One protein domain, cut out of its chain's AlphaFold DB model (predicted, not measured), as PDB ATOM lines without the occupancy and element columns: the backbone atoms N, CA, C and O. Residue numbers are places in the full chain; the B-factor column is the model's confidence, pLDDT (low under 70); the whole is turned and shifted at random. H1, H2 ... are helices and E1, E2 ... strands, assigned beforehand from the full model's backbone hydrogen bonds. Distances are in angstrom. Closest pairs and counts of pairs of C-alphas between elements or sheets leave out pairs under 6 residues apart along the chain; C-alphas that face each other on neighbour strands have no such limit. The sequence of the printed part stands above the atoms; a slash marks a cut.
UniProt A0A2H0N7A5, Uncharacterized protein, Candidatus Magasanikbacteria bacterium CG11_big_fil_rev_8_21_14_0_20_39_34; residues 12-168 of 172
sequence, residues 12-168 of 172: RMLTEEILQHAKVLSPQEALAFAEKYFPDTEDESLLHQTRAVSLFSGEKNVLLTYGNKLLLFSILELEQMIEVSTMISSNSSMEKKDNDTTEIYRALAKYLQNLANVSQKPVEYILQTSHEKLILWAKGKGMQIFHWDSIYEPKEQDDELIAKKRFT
ATOM      1  N   ARG A  12      35.455  12.068 -57.817       45.84
ATOM      2  CA  ARG A  12      35.827  11.253 -58.976       45.84
ATOM      3  C   ARG A  12      36.332  12.077 -60.157       45.84
ATOM      4  O   ARG A  12      37.402  11.759 -60.662       45.84
ATOM      5  N   MET A  13      35.630  13.145 -60.545       49.12
ATOM      6  CA  MET A  13      36.072  14.021 -61.639       49.12
ATOM      7  C   MET A  13      37.393  14.707 -61.299       49.12
ATOM      8  O   MET A  13      38.293  14.721 -62.127       49.12
ATOM      9  N   LEU A  14      37.549  15.181 -60.058       54.84
ATOM     10  CA  LEU A  14      38.819  15.733 -59.581       54.84
ATOM     11  C   LEU A  14      39.939  14.693 -59.635       54.84
ATOM     12  O   LEU A  14      41.022  15.009 -60.099       54.84
ATOM     13  N   THR A  15      39.696  13.447 -59.220       55.62
ATOM     14  CA  THR A  15      40.731  12.400 -59.272       55.62
ATOM     15  C   THR A  15      41.121  12.059 -60.717       55.62
ATOM     16  O   THR A  15      42.306  11.916 -60.999       55.62
ATOM     17  N   GLU A  16      40.165  11.951 -61.644       58.62
ATOM     18  CA  GLU A  16      40.444  11.658 -63.059       58.62
ATOM     19  C   GLU A  16      41.139  12.819 -63.776       58.62
ATOM     20  O   GLU A  16      42.122  12.595 -64.475       58.62
ATOM     21  N   GLU A  17      40.693  14.055 -63.559       58.22
ATOM     22  CA  GLU A  17      41.309  15.267 -64.110       58.22
ATOM     23  C   GLU A  17      42.728  15.461 -63.549       58.22
ATOM     24  O   GLU A  17      43.678  15.713 -64.290       58.22
ATOM     25  N   ILE A  18      42.912  15.221 -62.248       57.88
ATOM     26  CA  ILE A  18      44.227  15.213 -61.607       57.88
ATOM     27  C   ILE A  18      45.113  14.126 -62.205       57.88
ATOM     28  O   ILE A  18      46.259  14.415 -62.516       57.88
ATOM     29  N   LEU A  19      44.615  12.907 -62.418       58.41
ATOM     30  CA  LEU A  19      45.386  11.836 -63.057       58.41
ATOM     31  C   LEU A  19      45.699  12.122 -64.535       58.41
ATOM     32  O   LEU A  19      46.722  11.650 -65.027       58.41
ATOM     33  N   GLN A  20      44.858  12.888 -65.235       59.16
ATOM     34  CA  GLN A  20      45.072  13.287 -66.631       59.16
ATOM     35  C   GLN A  20      46.103  14.414 -66.776       59.16
ATOM     36  O   GLN A  20      46.884  14.409 -67.727       59.16
ATOM     37  N   HIS A  21      46.133  15.360 -65.836       50.34
ATOM     38  CA  HIS A  21      47.072  16.490 -65.835       50.34
ATOM     39  C   HIS A  21      48.309  16.259 -64.961       50.34
ATOM     40  O   HIS A  21      49.265  17.036 -64.990       50.34
ATOM     41  N   ALA A  22      48.317  15.158 -64.217       56.12
ATOM     42  CA  ALA A  22      49.450  14.654 -63.480       56.12
ATOM     43  C   ALA A  22      50.662  14.458 -64.387       56.12
ATOM     44  O   ALA A  22      50.661  13.566 -65.237       56.12
ATOM     45  N   LYS A  23      51.771  15.159 -64.116       57.22
ATOM     46  CA  LYS A  23      53.069  14.599 -64.502       57.22
ATOM     47  C   LYS A  23      53.293  13.361 -63.636       57.22
ATOM     48  O   LYS A  23      53.742  13.469 -62.495       57.22
ATOM     49  N   VAL A  24      52.943  12.196 -64.172       57.25
ATOM     50  CA  VAL A  24      53.276  10.908 -63.566       57.25
ATOM     51  C   VAL A  24      54.796  10.812 -63.545       57.25
ATOM     52  O   VAL A  24      55.433  10.876 -64.597       57.25
ATOM     53  N   LEU A  25      55.378  10.707 -62.347       56.12
ATOM     54  CA  LEU A  25      56.805  10.441 -62.216       56.12
ATOM     55  C   LEU A  25      57.168   9.175 -62.997       56.12
ATOM     56  O   LEU A  25      56.469   8.160 -62.924       56.12
ATOM     57  N   SER A  26      58.279   9.226 -63.724       58.66
ATOM     58  CA  SER A  26      58.908   8.021 -64.255       58.66
ATOM     59  C   SER A  26      59.224   7.042 -63.113       58.66
ATOM     60  O   SER A  26      59.393   7.470 -61.969       58.66
ATOM     61  N   PRO A  27      59.363   5.730 -63.382       58.84
ATOM     62  CA  PRO A  27      59.723   4.757 -62.349       58.84
ATOM     63  C   PRO A  27      60.979   5.138 -61.551       58.84
ATOM     64  O   PRO A  27      61.029   4.912 -60.349       58.84
ATOM     65  N   GLN A  28      61.964   5.768 -62.197       61.19
ATOM     66  CA  GLN A  28      63.194   6.249 -61.559       61.19
ATOM     67  C   GLN A  28      62.945   7.466 -60.664       61.19
ATOM     68  O   GLN A  28      63.464   7.522 -59.557       61.19
ATOM     69  N   GLU A  29      62.130   8.428 -61.110       59.41
ATOM     70  CA  GLU A  29      61.733   9.570 -60.279       59.41
ATOM     71  C   GLU A  29      60.879   9.113 -59.085       59.41
ATOM     72  O   GLU A  29      61.037   9.642 -57.989       59.41
ATOM     73  N   ALA A  30      59.994   8.130 -59.276       56.81
ATOM     74  CA  ALA A  30      59.186   7.545 -58.208       56.81
ATOM     75  C   ALA A  30      60.055   6.771 -57.205       56.81
ATOM     76  O   ALA A  30      59.863   6.926 -56.002       56.81
ATOM     77  N   LEU A  31      61.042   6.011 -57.690       58.31
ATOM     78  CA  LEU A  31      62.022   5.327 -56.850       58.31
ATOM     79  C   LEU A  31      62.868   6.330 -56.065       58.31
ATOM     80  O   LEU A  31      62.912   6.239 -54.850       58.31
ATOM     81  N   ALA A  32      63.445   7.342 -56.715       65.38
ATOM     82  CA  ALA A  32      64.236   8.375 -56.044       65.38
ATOM     83  C   ALA A  32      63.399   9.191 -55.042       65.38
ATOM     84  O   ALA A  32      63.874   9.556 -53.967       65.38
ATOM     85  N   PHE A  33      62.134   9.474 -55.371       65.50
ATOM     86  CA  PHE A  33      61.181  10.059 -54.430       65.50
ATOM     87  C   PHE A  33      61.004   9.142 -53.224       65.50
ATOM     88  O   PHE A  33      61.058   9.600 -52.085       65.50
ATOM     89  N   ALA A  34      60.813   7.851 -53.457       61.97
ATOM     90  CA  ALA A  34      60.538   6.936 -52.380       61.97
ATOM     91  C   ALA A  34      61.774   6.614 -51.528       61.97
ATOM     92  O   ALA A  34      61.665   6.623 -50.312       61.97
ATOM     93  N   GLU A  35      62.962   6.483 -52.113       66.06
ATOM     94  CA  GLU A  35      64.240   6.419 -51.392       66.06
ATOM     95  C   GLU A  35      64.445   7.660 -50.520       66.06
ATOM     96  O   GLU A  35      64.837   7.564 -49.359       66.06
ATOM     97  N   LYS A  36      64.125   8.846 -51.053       69.44
ATOM     98  CA  LYS A  36      64.253  10.101 -50.311       69.44
ATOM     99  C   LYS A  36      63.265  10.199 -49.150       69.44
ATOM    100  O   LYS A  36      63.623  10.728 -48.096       69.44
ATOM    101  N   TYR A  37      62.014   9.790 -49.360       63.44
ATOM    102  CA  TYR A  37      60.933  10.035 -48.401       63.44
ATOM    103  C   TYR A  37      60.559   8.843 -47.514       63.44
ATOM    104  O   TYR A  37      59.904   9.036 -46.490       63.44
ATOM    105  N   PHE A  38      61.013   7.647 -47.873       63.50
ATOM    106  CA  PHE A  38      60.751   6.376 -47.205       63.50
ATOM    107  C   PHE A  38      62.029   5.512 -47.069       63.50
ATOM    108  O   PHE A  38      61.967   4.319 -47.366       63.50
ATOM    109  N   PRO A  39      63.171   6.063 -46.600       61.19
ATOM    110  CA  PRO A  39      64.470   5.377 -46.645       61.19
ATOM    111  C   PRO A  39      64.515   4.064 -45.846       61.19
ATOM    112  O   PRO A  39      65.227   3.144 -46.232       61.19
ATOM    113  N   ASP A  40      63.716   3.952 -44.778       56.38
ATOM    114  CA  ASP A  40      63.707   2.797 -43.863       56.38
ATOM    115  C   ASP A  40      62.539   1.826 -44.116       56.38
ATOM    116  O   ASP A  40      62.134   1.065 -43.233       56.38
ATOM    117  N   THR A  41      61.898   1.895 -45.284       54.03
ATOM    118  CA  THR A  41      60.729   1.050 -45.553       54.03
ATOM    119  C   THR A  41      61.176  -0.281 -46.145       54.03
ATOM    120  O   THR A  41      61.286  -0.413 -47.355       54.03
ATOM    121  N   GLU A  42      61.363  -1.288 -45.283       50.19
ATOM    122  CA  GLU A  42      61.509  -2.706 -45.686       50.19
ATOM    123  C   GLU A  42      60.256  -3.253 -46.408       50.19
ATOM    124  O   GLU A  42      60.255  -4.351 -46.957       50.19
ATOM    125  N   ASP A  43      59.164  -2.484 -46.403       51.94
ATOM    126  CA  ASP A  43      57.891  -2.831 -47.020       51.94
ATOM    127  C   ASP A  43      57.848  -2.372 -48.490       51.94
ATOM    128  O   ASP A  43      57.277  -1.332 -48.835       51.94
ATOM    129  N   GLU A  44      58.453  -3.176 -49.371       50.09
ATOM    130  CA  GLU A  44      58.444  -2.988 -50.835       50.09
ATOM    131  C   GLU A  44      57.024  -2.800 -51.414       50.09
ATOM    132  O   GLU A  44      56.842  -2.193 -52.473       50.09
ATOM    133  N   SER A  45      55.980  -3.243 -50.702       50.97
ATOM    134  CA  SER A  45      54.590  -3.100 -51.143       50.97
ATOM    135  C   SER A  45      54.090  -1.644 -51.156       50.97
ATOM    136  O   SER A  45      53.238  -1.302 -51.980       50.97
ATOM    137  N   LEU A  46      54.652  -0.772 -50.308       50.22
ATOM    138  CA  LEU A  46      54.367   0.671 -50.275       50.22
ATOM    139  C   LEU A  46      55.113   1.442 -51.378       50.22
ATOM    140  O   LEU A  46      54.616   2.447 -51.899       50.22
ATOM    141  N   LEU A  47      56.289   0.940 -51.764       48.53
ATOM    142  CA  LEU A  47      57.154   1.517 -52.795       48.53
ATOM    143  C   LEU A  47      56.543   1.386 -54.198       48.53
ATOM    144  O   LEU A  47      56.584   2.332 -54.983       48.53
ATOM    145  N   HIS A  48      55.886   0.262 -54.501       47.19
ATOM    146  CA  HIS A  48      55.315   0.004 -55.832       47.19
ATOM    147  C   HIS A  48      54.056   0.815 -56.185       47.19
ATOM    148  O   HIS A  48      53.569   0.724 -57.314       47.19
ATOM    149  N   GLN A  49      53.508   1.600 -55.253       55.66
ATOM    150  CA  GLN A  49      52.191   2.231 -55.413       55.66
ATOM    151  C   GLN A  49      52.180   3.740 -55.111       55.66
ATOM    152  O   GLN A  49      51.130   4.385 -55.165       55.66
ATOM    153  N   THR A  50      53.346   4.336 -54.856       54.00
ATOM    154  CA  THR A  50      53.482   5.784 -54.665       54.00
ATOM    155  C   THR A  50      53.712   6.470 -56.011       54.00
ATOM    156  O   THR A  50      54.700   6.207 -56.694       54.00
ATOM    157  N   ARG A  51      52.811   7.376 -56.401       58.69
ATOM    158  CA  ARG A  51      52.986   8.241 -57.575       58.69
ATOM    159  C   ARG A  51      53.000   9.685 -57.094       58.69
ATOM    160  O   ARG A  51      51.961  10.229 -56.742       58.69
ATOM    161  N   ALA A  52      54.159  10.341 -57.061       53.38
ATOM    162  CA  ALA A  52      54.144  11.784 -56.833       53.38
ATOM    163  C   ALA A  52      53.583  12.484 -58.079       53.38
ATOM    164  O   ALA A  52      53.800  12.033 -59.205       53.38
ATOM    165  N   VAL A  53      52.833  13.564 -57.877       53.84
ATOM    166  CA  VAL A  53      52.164  14.262 -58.969       53.84
ATOM    167  C   VAL A  53      52.243  15.765 -58.724       53.84
ATOM    168  O   VAL A  53      51.476  16.314 -57.949       53.84
ATOM    169  N   SER A  54      53.132  16.480 -59.410       50.66
ATOM    170  CA  SER A  54      53.137  17.949 -59.325       50.66
ATOM    171  C   SER A  54      52.058  18.525 -60.243       50.66
ATOM    172  O   SER A  54      52.152  18.342 -61.453       50.66
ATOM    173  N   LEU A  55      51.055  19.213 -59.685       49.94
ATOM    174  CA  LEU A  55      49.903  19.712 -60.454       49.94
ATOM    175  C   LEU A  55      49.909  21.231 -60.679       49.94
ATOM    176  O   LEU A  55      49.413  21.660 -61.713       49.94
ATOM    177  N   PHE A  56      50.489  22.057 -59.790       48.75
ATOM    178  CA  PHE A  56      50.372  23.525 -59.894       48.75
ATOM    179  C   PHE A  56      51.594  24.296 -59.363       48.75
ATOM    180  O   PHE A  56      52.399  23.782 -58.588       48.75
ATOM    181  N   SER A  57      51.744  25.555 -59.793       49.91
ATOM    182  CA  SER A  57      52.830  26.446 -59.371       49.91
ATOM    183  C   SER A  57      52.686  26.826 -57.891       49.91
ATOM    184  O   SER A  57      51.864  27.671 -57.547       49.91
ATOM    185  N   GLY A  58      53.489  26.207 -57.022       63.91
ATOM    186  CA  GLY A  58      53.589  26.534 -55.592       63.91
ATOM    187  C   GLY A  58      53.109  25.431 -54.645       63.91
ATOM    188  O   GLY A  58      53.621  25.340 -53.533       63.91
ATOM    189  N   GLU A  59      52.222  24.543 -55.098       69.44
ATOM    190  CA  GLU A  59      51.725  23.408 -54.310       69.44
ATOM    191  C   GLU A  59      52.215  22.083 -54.898       69.44
ATOM    192  O   GLU A  59      51.982  21.762 -56.069       69.44
ATOM    193  N   LYS A  60      52.891  21.281 -54.070       80.56
ATOM    194  CA  LYS A  60      53.311  19.933 -54.467       80.56
ATOM    195  C   LYS A  60      52.198  18.970 -54.090       80.56
ATOM    196  O   LYS A  60      51.845  18.883 -52.920       80.56
ATOM    197  N   ASN A  61      51.668  18.241 -55.062       80.56
ATOM    198  CA  ASN A  61      50.692  17.196 -54.801       80.56
ATOM    199  C   ASN A  61      51.388  15.825 -54.837       80.56
ATOM    200  O   ASN A  61      52.374  15.599 -55.544       80.56
ATOM    201  N   VAL A  62      50.927  14.899 -54.009       82.56
ATOM    202  CA  VAL A  62      51.462  13.539 -53.950       82.56
ATOM    203  C   VAL A  62      50.289  12.587 -53.848       82.56
ATOM    204  O   VAL A  62      49.377  12.808 -53.053       82.56
ATOM    205  N   LEU A  63      50.312  11.531 -54.655       82.38
ATOM    206  CA  LEU A  63      49.312  10.481 -54.625       82.38
ATOM    207  C   LEU A  63      49.936   9.203 -54.058       82.38
ATOM    208  O   LEU A  63      50.860   8.620 -54.629       82.38
ATOM    209  N   LEU A  64      49.389   8.732 -52.944       84.25
ATOM    210  CA  LEU A  64      49.604   7.366 -52.481       84.25
ATOM    211  C   LEU A  64      48.467   6.499 -52.993       84.25
ATOM    212  O   LEU A  64      47.316   6.937 -53.061       84.25
ATOM    213  N   THR A  65      48.786   5.255 -53.324       82.56
ATOM    214  CA  THR A  65      47.778   4.234 -53.585       82.56
ATOM    215  C   THR A  65      48.082   2.995 -52.750       82.56
ATOM    216  O   THR A  65      49.242   2.683 -52.495       82.56
ATOM    217  N   TYR A  66      47.035   2.346 -52.241       82.25
ATOM    218  CA  TYR A  66      47.142   1.070 -51.536       82.25
ATOM    219  C   TYR A  66      45.809   0.326 -51.602       82.25
ATOM    220  O   TYR A  66      44.774   0.841 -51.166       82.25
ATOM    221  N   GLY A  67      45.822  -0.897 -52.133       86.31
ATOM    222  CA  GLY A  67      44.587  -1.647 -52.376       86.31
ATOM    223  C   GLY A  67      43.666  -0.852 -53.298       86.31
ATOM    224  O   GLY A  67      44.078  -0.484 -54.394       86.31
ATOM    225  N   ASN A  68      42.456  -0.525 -52.840       87.56
ATOM    226  CA  ASN A  68      41.528   0.299 -53.609       87.56
ATOM    227  C   ASN A  68      41.526   1.781 -53.210       87.56
ATOM    228  O   ASN A  68      40.683   2.531 -53.703       87.56
ATOM    229  N   LYS A  69      42.421   2.209 -52.312       88.25
ATOM    230  CA  LYS A  69      42.480   3.584 -51.809       88.25
ATOM    231  C   LYS A  69      43.461   4.425 -52.593       88.25
ATOM    232  O   LYS A  69      44.558   3.985 -52.929       88.25
ATOM    233  N   LEU A  70      43.050   5.666 -52.812       89.00
ATOM    234  CA  LEU A  70      43.831   6.726 -53.418       89.00
ATOM    235  C   LEU A  70      43.838   7.882 -52.429       89.00
ATOM    236  O   LEU A  70      42.776   8.404 -52.095       89.00
ATOM    237  N   LEU A  71      45.016   8.242 -51.931       89.50
ATOM    238  CA  LEU A  71      45.199   9.350 -51.004       89.50
ATOM    239  C   LEU A  71      46.032  10.418 -51.696       89.50
ATOM    240  O   LEU A  71      47.247  10.281 -51.831       89.50
ATOM    241  N   LEU A  72      45.357  11.467 -52.142       88.31
ATOM    242  CA  LEU A  72      45.994  12.668 -52.645       88.31
ATOM    243  C   LEU A  72      46.273  13.594 -51.465       88.31
ATOM    244  O   LEU A  72      45.390  13.823 -50.639       88.31
ATOM    245  N   PHE A  73      47.473  14.150 -51.391       88.38
ATOM    246  CA  PHE A  73      47.773  15.198 -50.429       88.38
ATOM    247  C   PHE A  73      48.555  16.343 -51.044       88.38
ATOM    248  O   PHE A  73      49.428  16.142 -51.893       88.38
ATOM    249  N   SER A  74      48.216  17.544 -50.591       88.62
ATOM    250  CA  SER A  74      48.768  18.807 -51.061       88.62
ATOM    251  C   SER A  74      49.728  19.342 -50.012       88.62
ATOM    252  O   SER A  74      49.409  19.363 -48.828       88.62
ATOM    253  N   ILE A  75      50.915  19.746 -50.447       89.81
ATOM    254  CA  ILE A  75      51.974  20.288 -49.604       89.81
ATOM    255  C   ILE A  75      52.122  21.766 -49.943       89.81
ATOM    256  O   ILE A  75      52.581  22.113 -51.038       89.81
ATOM    257  N   LEU A  76      51.779  22.612 -48.977       89.56
ATOM    258  CA  LEU A  76      51.994  24.049 -49.031       89.56
ATOM    259  C   LEU A  76      53.189  24.401 -48.145       89.56
ATOM    260  O   LEU A  76      53.141  24.278 -46.921       89.56
ATOM    261  N   GLU A  77      54.283  24.827 -48.769       90.00
ATOM    262  CA  GLU A  77      55.469  25.260 -48.039       90.00
ATOM    263  C   GLU A  77      55.348  26.742 -47.667       90.00
ATOM    264  O   GLU A  77      55.300  27.615 -48.531       90.00
ATOM    265  N   LEU A  78      55.301  27.018 -46.364       91.25
ATOM    266  CA  LEU A  78      55.311  28.360 -45.796       91.25
ATOM    267  C   LEU A  78      56.721  28.695 -45.279       91.25
ATOM    268  O   LEU A  78      57.632  27.856 -45.250       91.25
ATOM    269  N   GLU A  79      56.914  29.945 -44.858       92.62
ATOM    270  CA  GLU A  79      58.211  30.429 -44.371       92.62
ATOM    271  C   GLU A  79      58.727  29.591 -43.187       92.62
ATOM    272  O   GLU A  79      59.863  29.121 -43.209       92.62
ATOM    273  N   GLN A  80      57.867  29.333 -42.195       94.62
ATOM    274  CA  GLN A  80      58.247  28.690 -40.928       94.62
ATOM    275  C   GLN A  80      57.741  27.252 -40.769       94.62
ATOM    276  O   GLN A  80      58.119  26.569 -39.820       94.62
ATOM    277  N   MET A  81      56.862  26.786 -41.656       96.25
ATOM    278  CA  MET A  81      56.220  25.477 -41.537       96.25
ATOM    279  C   MET A  81      55.763  24.959 -42.896       96.25
ATOM    280  O   MET A  81      55.762  25.685 -43.887       96.25
ATOM    281  N   ILE A  82      55.353  23.701 -42.930       95.31
ATOM    282  CA  ILE A  82      54.709  23.078 -44.081       95.31
ATOM    283  C   ILE A  82      53.295  22.688 -43.660       95.31
ATOM    284  O   ILE A  82      53.126  22.044 -42.629       95.31
ATOM    285  N   GLU A  83      52.290  23.057 -44.445       95.06
ATOM    286  CA  GLU A  83      50.909  22.618 -44.243       95.06
ATOM    287  C   GLU A  83      50.584  21.482 -45.217       95.06
ATOM    288  O   GLU A  83      50.951  21.539 -46.396       95.06
ATOM    289  N   VAL A  84      49.921  20.438 -44.715       94.88
ATOM    290  CA  VAL A  84      49.462  19.306 -45.517       94.88
ATOM    291  C   VAL A  84      47.983  19.042 -45.285       94.88
ATOM    292  O   VAL A  84      47.538  18.845 -44.153       94.88
ATOM    293  N   SER A  85      47.241  18.958 -46.383       91.81
ATOM    294  CA  SER A  85      45.844  18.534 -46.426       91.81
ATOM    295  C   SER A  85      45.703  17.284 -47.293       91.81
ATOM    296  O   SER A  85      46.526  17.021 -48.171       91.81
ATOM    297  N   THR A  86      44.680  16.472 -47.020       92.44
ATOM    298  CA  THR A  86      44.459  15.198 -47.722       92.44
ATOM    299  C   THR A  86      43.052  15.072 -48.264       92.44
ATOM    300  O   THR A  86      42.092  15.438 -47.592       92.44
ATOM    301  N   MET A  87      42.939  14.388 -49.394       89.50
ATOM    302  CA  MET A  87      41.701  13.887 -49.963       89.50
ATOM    303  C   MET A  87      41.852  12.388 -50.230       89.50
ATOM    304  O   MET A  87      42.816  11.958 -50.865       89.50
ATOM    305  N   ILE A  88      40.904  11.585 -49.743       90.81
ATOM    306  CA  ILE A  88      40.892  10.136 -49.959       90.81
ATOM    307  C   ILE A  88      39.696   9.726 -50.811       90.81
ATOM    308  O   ILE A  88      38.564  10.141 -50.564       90.81
ATOM    309  N   SER A  89      39.936   8.868 -51.795       89.25
ATOM    310  CA  SER A  89      38.896   8.243 -52.606       89.25
ATOM    311  C   SER A  89      39.121   6.733 -52.709       89.25
ATOM    312  O   SER A  89      40.133   6.191 -52.258       89.25
ATOM    313  N   SER A  90      38.113   6.017 -53.211       86.94
ATOM    314  CA  SER A  90      38.201   4.576 -53.475       86.94
ATOM    315  C   SER A  90      37.955   4.307 -54.952       86.94
ATOM    316  O   SER A  90      36.969   4.803 -55.498       86.94
ATOM    317  N   ASN A  91      38.805   3.496 -55.577       83.62
ATOM    318  CA  ASN A  91      38.642   3.054 -56.955       83.62
ATOM    319  C   ASN A  91      38.063   1.636 -56.994       83.62
ATOM    320  O   ASN A  91      38.726   0.672 -56.624       83.62
ATOM    321  N   SER A  92      36.824   1.499 -57.467       83.19
ATOM    322  CA  SER A  92      36.126   0.211 -57.533       83.19
ATOM    323  C   SER A  92      36.735  -0.788 -58.518       83.19
ATOM    324  O   SER A  92      36.380  -1.960 -58.447       83.19
ATOM    325  N   SER A  93      37.618  -0.363 -59.430       82.19
ATOM    326  CA  SER A  93      38.321  -1.280 -60.339       82.19
ATOM    327  C   SER A  93      39.564  -1.926 -59.719       82.19
ATOM    328  O   SER A  93      40.131  -2.841 -60.312       82.19
ATOM    329  N   MET A  94      39.984  -1.477 -58.533       79.75
ATOM    330  CA  MET A  94      41.124  -2.027 -57.806       79.75
ATOM    331  C   MET A  94      40.662  -2.959 -56.681       79.75
ATOM    332  O   MET A  94      39.616  -2.750 -56.061       79.75
ATOM    333  N   GLU A  95      41.465  -3.982 -56.395       86.50
ATOM    334  CA  GLU A  95      41.196  -4.925 -55.313       86.50
ATOM    335  C   GLU A  95      41.198  -4.214 -53.953       86.50
ATOM    336  O   GLU A  95      42.150  -3.521 -53.582       86.50
ATOM    337  N   LYS A  96      40.123  -4.404 -53.183       88.44
ATOM    338  CA  LYS A  96      40.056  -3.940 -51.799       88.44
ATOM    339  C   LYS A  96      40.952  -4.825 -50.932       88.44
ATOM    340  O   LYS A  96      40.751  -6.032 -50.886       88.44
ATOM    341  N   LYS A  97      41.875  -4.206 -50.197       86.62
ATOM    342  CA  LYS A  97      42.722  -4.890 -49.213       86.62
ATOM    343  C   LYS A  97      42.216  -4.646 -47.797       86.62
ATOM    344  O   LYS A  97      41.557  -3.640 -47.519       86.62
ATOM    345  N   ASP A  98      42.556  -5.554 -46.892       86.75
ATOM    346  CA  ASP A  98      42.282  -5.361 -45.475       86.75
ATOM    347  C   ASP A  98      43.019  -4.130 -44.950       86.75
ATOM    348  O   ASP A  98      44.189  -3.909 -45.249       86.75
ATOM    349  N   ASN A  99      42.312  -3.319 -44.158       89.00
ATOM    350  CA  ASN A  99      42.843  -2.099 -43.548       89.00
ATOM    351  C   ASN A  99      43.439  -1.085 -44.542       89.00
ATOM    352  O   ASN A  99      44.246  -0.254 -44.136       89.00
ATOM    353  N   ASP A 100      42.998  -1.093 -45.800       87.38
ATOM    354  CA  ASP A 100      43.493  -0.223 -46.871       87.38
ATOM    355  C   ASP A 100      43.630   1.265 -46.483       87.38
ATOM    356  O   ASP A 100      44.690   1.864 -46.665       87.38
ATOM    357  N   THR A 101      42.603   1.848 -45.859       92.19
ATOM    358  CA  THR A 101      42.634   3.217 -45.322       92.19
ATOM    359  C   THR A 101      43.695   3.374 -44.226       92.19
ATOM    360  O   THR A 101      44.385   4.382 -44.151       92.19
ATOM    361  N   THR A 102      43.852   2.389 -43.348       92.88
ATOM    362  CA  THR A 102      44.822   2.469 -42.247       92.88
ATOM    363  C   THR A 102      46.254   2.403 -42.771       92.88
ATOM    364  O   THR A 102      47.084   3.196 -42.333       92.88
ATOM    365  N   GLU A 103      46.547   1.515 -43.723       89.38
ATOM    366  CA  GLU A 103      47.899   1.381 -44.280       89.38
ATOM    367  C   GLU A 103      48.318   2.619 -45.074       89.38
ATOM    368  O   GLU A 103      49.422   3.132 -44.879       89.38
ATOM    369  N   ILE A 104      47.419   3.178 -45.892       90.12
ATOM    370  CA  ILE A 104      47.742   4.384 -46.661       90.12
ATOM    371  C   ILE A 104      47.999   5.597 -45.752       90.12
ATOM    372  O   ILE A 104      48.911   6.384 -46.002       90.12
ATOM    373  N   TYR A 105      47.271   5.720 -44.636       94.00
ATOM    374  CA  TYR A 105      47.520   6.777 -43.654       94.00
ATOM    375  C   TYR A 105      48.762   6.529 -42.786       94.00
ATOM    376  O   TYR A 105      49.404   7.493 -42.369       94.00
ATOM    377  N   ARG A 106      49.166   5.273 -42.544       92.25
ATOM    378  CA  ARG A 106      50.478   4.973 -41.939       92.25
ATOM    379  C   ARG A 106      51.617   5.410 -42.844       92.25
ATOM    380  O   ARG A 106      52.580   6.005 -42.360       92.25
ATOM    381  N   ALA A 107      51.496   5.139 -44.140       86.81
ATOM    382  CA  ALA A 107      52.455   5.605 -45.130       86.81
ATOM    383  C   ALA A 107      52.531   7.137 -45.133       86.81
ATOM    384  O   ALA A 107      53.625   7.690 -45.031       86.81
ATOM    385  N   LEU A 108      51.383   7.827 -45.117       92.44
ATOM    386  CA  LEU A 108      51.353   9.283 -44.976       92.44
ATOM    387  C   LEU A 108      52.072   9.753 -43.701       92.44
ATOM    388  O   LEU A 108      52.917  10.635 -43.775       92.44
ATOM    389  N   ALA A 109      51.788   9.172 -42.534       94.31
ATOM    390  CA  ALA A 109      52.419   9.599 -41.283       94.31
ATOM    391  C   ALA A 109      53.955   9.475 -41.322       94.31
ATOM    392  O   ALA A 109      54.660  10.389 -40.887       94.31
ATOM    393  N   LYS A 110      54.478   8.381 -41.894       90.19
ATOM    394  CA  LYS A 110      55.922   8.201 -42.123       90.19
ATOM    395  C   LYS A 110      56.473   9.273 -43.065       90.19
ATOM    396  O   LYS A 110      57.474   9.909 -42.739       90.19
ATOM    397  N   TYR A 111      55.784   9.511 -44.182       89.56
ATOM    398  CA  TYR A 111      56.156  10.538 -45.152       89.56
ATOM    399  C   TYR A 111      56.256  11.920 -44.501       89.56
ATOM    400  O   TYR A 111      57.252  12.613 -44.678       89.56
ATOM    401  N   LEU A 112      55.250  12.318 -43.718       94.25
ATOM    402  CA  LEU A 112      55.195  13.638 -43.087       94.25
ATOM    403  C   LEU A 112      56.280  13.824 -42.029       94.25
ATOM    404  O   LEU A 112      56.890  14.891 -41.959       94.25
ATOM    405  N   GLN A 113      56.575  12.782 -41.249       95.12
ATOM    406  CA  GLN A 113      57.693  12.823 -40.313       95.12
ATOM    407  C   GLN A 113      59.032  12.974 -41.044       95.12
ATOM    408  O   GLN A 113      59.878  13.760 -40.613       95.12
ATOM    409  N   ASN A 114      59.234  12.250 -42.146       89.44
ATOM    410  CA  ASN A 114      60.464  12.373 -42.917       89.44
ATOM    411  C   ASN A 114      60.554  13.724 -43.642       89.44
ATOM    412  O   ASN A 114      61.619  14.332 -43.680       89.44
ATOM    413  N   LEU A 115      59.433  14.251 -44.140       90.38
ATOM    414  CA  LEU A 115      59.360  15.598 -44.699       90.38
ATOM    415  C   LEU A 115      59.779  16.648 -43.663       90.38
ATOM    416  O   LEU A 115      60.561  17.538 -43.997       90.38
ATOM    417  N   ALA A 116      59.326  16.523 -42.412       95.25
ATOM    418  CA  ALA A 116      59.748  17.406 -41.326       95.25
ATOM    419  C   ALA A 116      61.266  17.316 -41.086       95.25
ATOM    420  O   ALA A 116      61.948  18.336 -41.017       95.25
ATOM    421  N   ASN A 117      61.818  16.101 -41.046       93.06
ATOM    422  CA  ASN A 117      63.254  15.882 -40.856       93.06
ATOM    423  C   ASN A 117      64.092  16.457 -42.011       93.06
ATOM    424  O   ASN A 117      65.074  17.150 -41.776       93.06
ATOM    425  N   VAL A 118      63.708  16.210 -43.265       88.62
ATOM    426  CA  VAL A 118      64.466  16.669 -44.442       88.62
ATOM    427  C   VAL A 118      64.386  18.185 -44.609       88.62
ATOM    428  O   VAL A 118      65.380  18.821 -44.948       88.62
ATOM    429  N   SER A 119      63.210  18.776 -44.387       90.75
ATOM    430  CA  SER A 119      63.016  20.225 -44.527       90.75
ATOM    431  C   SER A 119      63.516  21.028 -43.328       90.75
ATOM    432  O   SER A 119      63.630  22.247 -43.438       90.75
ATOM    433  N   GLN A 120      63.777  20.370 -42.190       95.06
ATOM    434  CA  GLN A 120      64.048  21.017 -40.901       95.06
ATOM    435  C   GLN A 120      62.950  22.024 -40.504       95.06
ATOM    436  O   GLN A 120      63.194  22.980 -39.769       95.06
ATOM    437  N   LYS A 121      61.718  21.798 -40.977       95.75
ATOM    438  CA  LYS A 121      60.528  22.595 -40.666       95.75
ATOM    439  C   LYS A 121      59.463  21.711 -40.013       95.75
ATOM    440  O   LYS A 121      59.339  20.537 -40.367       95.75
ATOM    441  N   PRO A 122      58.660  22.244 -39.081       97.75
ATOM    442  CA  PRO A 122      57.471  21.548 -38.616       97.75
ATOM    443  C   PRO A 122      56.473  21.353 -39.767       97.75
ATOM    444  O   PRO A 122      56.256  22.259 -40.575       97.75
ATOM    445  N   VAL A 123      55.843  20.179 -39.812       97.88
ATOM    446  CA  VAL A 123      54.783  19.835 -40.769       97.88
ATOM    447  C   VAL A 123      53.463  19.729 -40.014       97.88
ATOM    448  O   VAL A 123      53.328  18.898 -39.119       97.88
ATOM    449  N   GLU A 124      52.487  20.563 -40.357       98.12
ATOM    450  CA  GLU A 124      51.131  20.505 -39.819       98.12
ATOM    451  C   GLU A 124      50.219  19.771 -40.795       98.12
ATOM    452  O   GLU A 124      49.990  20.212 -41.917       98.12
ATOM    453  N   TYR A 125      49.707  18.633 -40.351       97.75
ATOM    454  CA  TYR A 125      48.727  17.844 -41.065       97.75
ATOM    455  C   TYR A 125      47.328  18.124 -40.532       97.75
ATOM    456  O   TYR A 125      47.094  18.055 -39.320       97.75
ATOM    457  N   ILE A 126      46.404  18.398 -41.448       95.19
ATOM    458  CA  ILE A 126      44.998  18.645 -41.157       95.19
ATOM    459  C   ILE A 126      44.158  17.606 -41.901       95.19
ATOM    460  O   ILE A 126      44.097  17.589 -43.132       95.19
ATOM    461  N   LEU A 127      43.486  16.742 -41.137       95.19
ATOM    462  CA  LEU A 127      42.402  15.908 -41.637       95.19
ATOM    463  C   LEU A 127      41.087  16.649 -41.408       95.19
ATOM    464  O   LEU A 127      40.668  16.822 -40.265       95.19
ATOM    465  N   GLN A 128      40.444  17.049 -42.498       93.44
ATOM    466  CA  GLN A 128      39.139  17.696 -42.496       93.44
ATOM    467  C   GLN A 128      38.160  16.823 -43.287       93.44
ATOM    468  O   GLN A 128      38.435  16.465 -44.433       93.44
ATOM    469  N   THR A 129      37.068  16.382 -42.657       91.75
ATOM    470  CA  THR A 129      36.116  15.474 -43.307       91.75
ATOM    471  C   THR A 129      34.731  15.489 -42.677       91.75
ATOM    472  O   THR A 129      34.596  15.416 -41.461       91.75
ATOM    473  N   SER A 130      33.699  15.466 -43.518       90.75
ATOM    474  CA  SER A 130      32.307  15.202 -43.133       90.75
ATOM    475  C   SER A 130      31.883  13.740 -43.341       90.75
ATOM    476  O   SER A 130      30.735  13.362 -43.117       90.75
ATOM    477  N   HIS A 131      32.793  12.870 -43.797       90.94
ATOM    478  CA  HIS A 131      32.456  11.485 -44.106       90.94
ATOM    479  C   HIS A 131      32.450  10.629 -42.831       90.94
ATOM    480  O   HIS A 131      33.509  10.254 -42.330       90.94
ATOM    481  N   GLU A 132      31.273  10.188 -42.380       91.12
ATOM    482  CA  GLU A 132      31.061   9.448 -41.120       91.12
ATOM    483  C   GLU A 132      32.081   8.317 -40.864       91.12
ATOM    484  O   GLU A 132      32.708   8.250 -39.808       91.12
ATOM    485  N   LYS A 133      32.334   7.444 -41.852       91.62
ATOM    486  CA  LYS A 133      33.327   6.358 -41.690       91.62
ATOM    487  C   LYS A 133      34.747   6.867 -41.436       91.62
ATOM    488  O   LYS A 133      35.500   6.213 -40.718       91.62
ATOM    489  N   LEU A 134      35.125   7.993 -42.040       93.00
ATOM    490  CA  LEU A 134      36.444   8.588 -41.856       93.00
ATOM    491  C   LEU A 134      36.525   9.320 -40.514       93.00
ATOM    492  O   LEU A 134      37.563   9.247 -39.866       93.00
ATOM    493  N   ILE A 135      35.416   9.906 -40.047       93.94
ATOM    494  CA  ILE A 135      35.286  10.460 -38.692       93.94
ATOM    495  C   ILE A 135      35.514   9.365 -37.640       93.94
ATOM    496  O   ILE A 135      36.380   9.491 -36.770       93.94
ATOM    497  N   LEU A 136      34.791   8.244 -37.751       94.19
ATOM    498  CA  LEU A 136      34.953   7.089 -36.859       94.19
ATOM    499  C   LEU A 136      36.370   6.511 -36.932       94.19
ATOM    500  O   LEU A 136      36.974   6.189 -35.906       94.19
ATOM    501  N   TRP A 137      36.929   6.412 -38.141       95.75
ATOM    502  CA  TRP A 137      38.303   5.966 -38.333       95.75
ATOM    503  C   TRP A 137      39.302   6.907 -37.647       95.75
ATOM    504  O   TRP A 137      40.178   6.419 -36.932       95.75
ATOM    505  N   ALA A 138      39.149   8.225 -37.794       95.94
ATOM    506  CA  ALA A 138      40.038   9.229 -37.213       95.94
ATOM    507  C   ALA A 138      40.043   9.169 -35.682       95.94
ATOM    508  O   ALA A 138      41.112   9.214 -35.073       95.94
ATOM    509  N   LYS A 139      38.868   8.979 -35.069       95.44
ATOM    510  CA  LYS A 139      38.708   8.774 -33.620       95.44
ATOM    511  C   LYS A 139      39.275   7.433 -33.127       95.44
ATOM    512  O   LYS A 139      39.656   7.326 -31.966       95.44
ATOM    513  N   GLY A 140      39.349   6.419 -33.991       96.44
ATOM    514  CA  GLY A 140      39.882   5.090 -33.682       96.44
ATOM    515  C   GLY A 140      41.317   4.878 -34.174       96.44
ATOM    516  O   GLY A 140      42.291   5.233 -33.512       96.44
ATOM    517  N   LYS A 141      41.463   4.241 -35.341       96.75
ATOM    518  CA  LYS A 141      42.770   3.891 -35.926       96.75
ATOM    519  C   LYS A 141      43.608   5.114 -36.296       96.75
ATOM    520  O   LYS A 141      44.822   5.068 -36.129       96.75
ATOM    521  N   GLY A 142      42.980   6.204 -36.731       96.44
ATOM    522  CA  GLY A 142      43.667   7.466 -36.992       96.44
ATOM    523  C   GLY A 142      44.363   8.006 -35.745       96.44
ATOM    524  O   GLY A 142      45.527   8.384 -35.827       96.44
ATOM    525  N   MET A 143      43.720   7.926 -34.575       97.00
ATOM    526  CA  MET A 143      44.336   8.307 -33.299       97.00
ATOM    527  C   MET A 143      45.578   7.461 -32.983       97.00
ATOM    528  O   MET A 143      46.586   8.002 -32.546       97.00
ATOM    529  N   GLN A 144      45.539   6.152 -33.258       97.12
ATOM    530  CA  GLN A 144      46.684   5.248 -33.053       97.12
ATOM    531  C   GLN A 144      47.871   5.567 -33.975       97.12
ATOM    532  O   GLN A 144      49.014   5.304 -33.618       97.12
ATOM    533  N   ILE A 145      47.607   6.102 -35.170       96.12
ATOM    534  CA  ILE A 145      48.646   6.458 -36.144       96.12
ATOM    535  C   ILE A 145      49.211   7.842 -35.829       96.12
ATOM    536  O   ILE A 145      50.417   8.008 -35.656       96.12
ATOM    537  N   PHE A 146      48.336   8.841 -35.764       96.81
ATOM    538  CA  PHE A 146      48.741  10.239 -35.736       96.81
ATOM    539  C   PHE A 146      48.944  10.780 -34.331       96.81
ATOM    540  O   PHE A 146      49.707  11.728 -34.187       96.81
ATOM    541  N   HIS A 147      48.317  10.194 -33.305       97.00
ATOM    542  CA  HIS A 147      48.293  10.758 -31.952       97.00
ATOM    543  C   HIS A 147      47.924  12.246 -32.015       97.00
ATOM    544  O   HIS A 147      48.773  13.103 -31.753       97.00
ATOM    545  N   TRP A 148      46.707  12.532 -32.496       96.75
ATOM    546  CA  TRP A 148      46.244  13.884 -32.819       96.75
ATOM    547  C   TRP A 148      46.543  14.867 -31.689       96.75
ATOM    548  O   TRP A 148      46.261  14.581 -30.526       96.75
ATOM    549  N   ASP A 149      47.064  16.041 -32.036       96.62
ATOM    550  CA  ASP A 149      47.302  17.101 -31.054       96.62
ATOM    551  C   ASP A 149      45.983  17.802 -30.696       96.62
ATOM    552  O   ASP A 149      45.798  18.282 -29.581       96.62
ATOM    553  N   SER A 150      45.045  17.847 -31.647       95.00
ATOM    554  CA  SER A 150      43.664  18.260 -31.400       95.00
ATOM    555  C   SER A 150      42.693  17.549 -32.338       95.00
ATOM    556  O   SER A 150      43.030  17.213 -33.476       95.00
ATOM    557  N   ILE A 151      41.479  17.328 -31.841       92.81
ATOM    558  CA  ILE A 151      40.353  16.768 -32.583       92.81
ATOM    559  C   ILE A 151      39.086  17.488 -32.116       92.81
ATOM    560  O   ILE A 151      38.810  17.526 -30.916       92.81
ATOM    561  N   TYR A 152      38.354  18.119 -33.031       89.88
ATOM    562  CA  TYR A 152      37.126  18.840 -32.694       89.88
ATOM    563  C   TYR A 152      36.056  18.683 -33.776       89.88
ATOM    564  O   TYR A 152      36.359  18.538 -34.959       89.88
ATOM    565  N   GLU A 153      34.802  18.705 -33.326       83.94
ATOM    566  CA  GLU A 153      33.587  18.654 -34.143       83.94
ATOM    567  C   GLU A 153      32.817  19.956 -33.865       83.94
ATOM    568  O   GLU A 153      32.397  20.170 -32.718       83.94
ATOM    569  N   PRO A 154      32.704  20.883 -34.834       73.81
ATOM    570  CA  PRO A 154      31.920  22.099 -34.677       73.81
ATOM    571  C   PRO A 154      30.470  21.735 -34.339       73.81
ATOM    572  O   PRO A 154      29.839  20.946 -35.028       73.81
ATOM    573  N   LYS A 155      29.932  22.295 -33.249       62.28
ATOM    574  CA  LYS A 155      28.570  21.975 -32.776       62.28
ATOM    575  C   LYS A 155      27.461  22.627 -33.601       62.28
ATOM    576  O   LYS A 155      26.294  22.300 -33.406       62.28
ATOM    577  N   GLU A 156      27.808  23.565 -34.473       56.84
ATOM    578  CA  GLU A 156      26.848  24.372 -35.209       56.84
ATOM    579  C   GLU A 156      27.283  24.448 -36.675       56.84
ATOM    580  O   GLU A 156      28.244  25.129 -37.011       56.84
ATOM    581  N   GLN A 157      26.526  23.736 -37.512       53.19
ATOM    582  CA  GLN A 157      26.356  23.893 -38.964       53.19
ATOM    583  C   GLN A 157      27.095  22.981 -39.941       53.19
ATOM    584  O   GLN A 157      26.565  22.838 -41.034       53.19
ATOM    585  N   ASP A 158      28.142  22.249 -39.568       60.91
ATOM    586  CA  ASP A 158      28.705  21.219 -40.449       60.91
ATOM    587  C   ASP A 158      29.161  20.021 -39.608       60.91
ATOM    588  O   ASP A 158      29.950  20.196 -38.679       60.91
ATOM    589  N   ASP A 159      28.665  18.812 -39.913       72.44
ATOM    590  CA  ASP A 159      29.086  17.526 -39.312       72.44
ATOM    591  C   ASP A 159      30.523  17.163 -39.746       72.44
ATOM    592  O   ASP A 159      30.813  16.076 -40.247       72.44
ATOM    593  N   GLU A 160      31.433  18.120 -39.628       87.19
ATOM    594  CA  GLU A 160      32.791  18.061 -40.119       87.19
ATOM    595  C   GLU A 160      33.759  17.864 -38.958       87.19
ATOM    596  O   GLU A 160      33.872  18.674 -38.042       87.19
ATOM    597  N   LEU A 161      34.510  16.773 -39.003       92.06
ATOM    598  CA  LEU A 161      35.625  16.561 -38.102       92.06
ATOM    599  C   LEU A 161      36.848  17.314 -38.621       92.06
ATOM    600  O   LEU A 161      37.248  17.125 -39.772       92.06
ATOM    601  N   ILE A 162      37.509  18.051 -37.728       93.75
ATOM    602  CA  ILE A 162      38.864  18.554 -37.955       93.75
ATOM    603  C   ILE A 162      39.807  17.917 -36.930       93.75
ATOM    604  O   ILE A 162      39.678  18.124 -35.721       93.75
ATOM    605  N   ALA A 163      40.776  17.143 -37.418       95.56
ATOM    606  CA  ALA A 163      41.847  16.551 -36.624       95.56
ATOM    607  C   ALA A 163      43.207  17.070 -37.100       95.56
ATOM    608  O   ALA A 163      43.485  17.104 -38.299       95.56
ATOM    609  N   LYS A 164      44.058  17.488 -36.160       97.38
ATOM    610  CA  LYS A 164      45.353  18.109 -36.461       97.38
ATOM    611  C   LYS A 164      46.501  17.335 -35.841       97.38
ATOM    612  O   LYS A 164      46.417  16.907 -34.686       97.38
ATOM    613  N   LYS A 165      47.591  17.204 -36.594       97.94
ATOM    614  CA  LYS A 165      48.863  16.675 -36.104       97.94
ATOM    615  C   LYS A 165      50.035  17.516 -36.586       97.94
ATOM    616  O   LYS A 165      50.199  17.714 -37.783       97.94
ATOM    617  N   ARG A 166      50.902  17.930 -35.670       97.94
ATOM    618  CA  ARG A 166      52.193  18.540 -35.953       97.94
ATOM    619  C   ARG A 166      53.307  17.505 -35.826       97.94
ATOM    620  O   ARG A 166      53.510  16.899 -34.775       97.94
ATOM    621  N   PHE A 167      54.057  17.333 -36.906       97.62
ATOM    622  CA  PHE A 167      55.306  16.584 -36.937       97.62
ATOM    623  C   PHE A 167      56.458  17.572 -36.797       97.62
ATOM    624  O   PHE A 167      56.598  18.489 -37.606       97.62
ATOM    625  N   THR A 168      57.283  17.409 -35.769       97.19
ATOM    626  CA  THR A 168      58.498  18.210 -35.591       97.19
ATOM    627  C   THR A 168      59.710  17.437 -36.106       97.19
ATOM    628  O   THR A 168      59.727  16.205 -35.985       97.19
TER     629      THR A 168
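Overview. This is residues 12 to 168 of the 172 residues of an uncharacterized protein of Candidatus Magasanikbacteria bacterium CG11_big_fil_rev_8_21_14_0_20_39_34 (UniProt A0A2H0N7A5). A twisted sheet of seven strands curls round one long helix, H4, and H5 packs on the same face over E5 and E7. H1 lies across the opposite face, and H2 packs on edge strand E1. The printed part has 157 residues, with five named helices and seven named strands in the order H1 H2 H3 E1 E2 E3 E4 H4 E5 H5 E6 E7, class mixed. The mixed sheet runs E1 E2 E3 E4 E5 E7 E6. The whole is compact, radius of gyration of the C-alphas 15.3 A, spanning 47 by 40 by 33 A.

Arrangement. Begin at H1, residues 12 to 21, on the sheet at a height of 9.3 A and only just over E2, residues 59 to 66, and E3, residues 69 to 77, with 3 C-alphas on each. Next, H2, residues 27 to 37, is on the sheet by E1, residues 50 to 54; the closest C-alphas are Ala 30 and Arg 51, 6.3 A. H3, residues 44 to 47, only grazes the sheet with residues 45 to 47. E1, E2, E3 and E4, residues 82 to 90, form a meander of hairpins, each strand the antiparallel neighbour of the one before; find N 51 and O 63 at 2.9 A, N 62 and O 73 at 2.9 A, N 72 and O 87 at 2.9 A, within hydrogen-bond range. The sheet curls round H4, residues 100 to 119; its closest C-alphas with E2 are Ile 104 and Tyr 66, 5.9 A. H4 only just touches H2, with 3 pairs of C-alphas within 8 A, the closest Tyr 111 and Tyr 37, 5.8 A, through its residues 111 to 115 alone. E4, H4 and E5, residues 123 to 129, make a strand-helix-strand unit, parallel neighbours with a helix between, its crossover right-handed; N 84 and O 124 are 2.8 A apart. H5, residues 132 to 146, is on the same face as H4, over E5 and E7, residues 161 to 167, at a height of 9.3 A. H5 touches H4 at a steep tilt of 48 degrees, the same way, closest C-alphas Ile 145 and Arg 106, 6.3 A, with residues 141 to 146 and 102 to 109 alone. E5, H5 and E6, residues 150 to 152, make a split unit, E7 between the strands, also right-handed; antiparallel pairs are N 125 and O 165, 2.8 A, and N 152 and O 162, 3.0 A. Every O i to N i+4 pair is within range in H1, H2 and H4, and 9 of 11 in H5; H3 is too short for one.

Along the chain. Find C-alpha 12 at (35.827, 11.253, -58.976), where H1 begins. H4 runs 28.4 A from C-alpha 100 at (43.493, -0.223, -46.871); E4 is 26.5 A, E3 25.5 A, E2 23.0 A. E7 ends at C-alpha 167, (55.306, 16.584, -36.937).

Size, cuts and confidence. The C-alphas of Gln 28 and Glu 156 are farthest apart, 48.4 A. The printed part has no cut and no long link. Mean pLDDT of the printed part is 79.7, under 70 at residues 12 to 59 and 155 to 158.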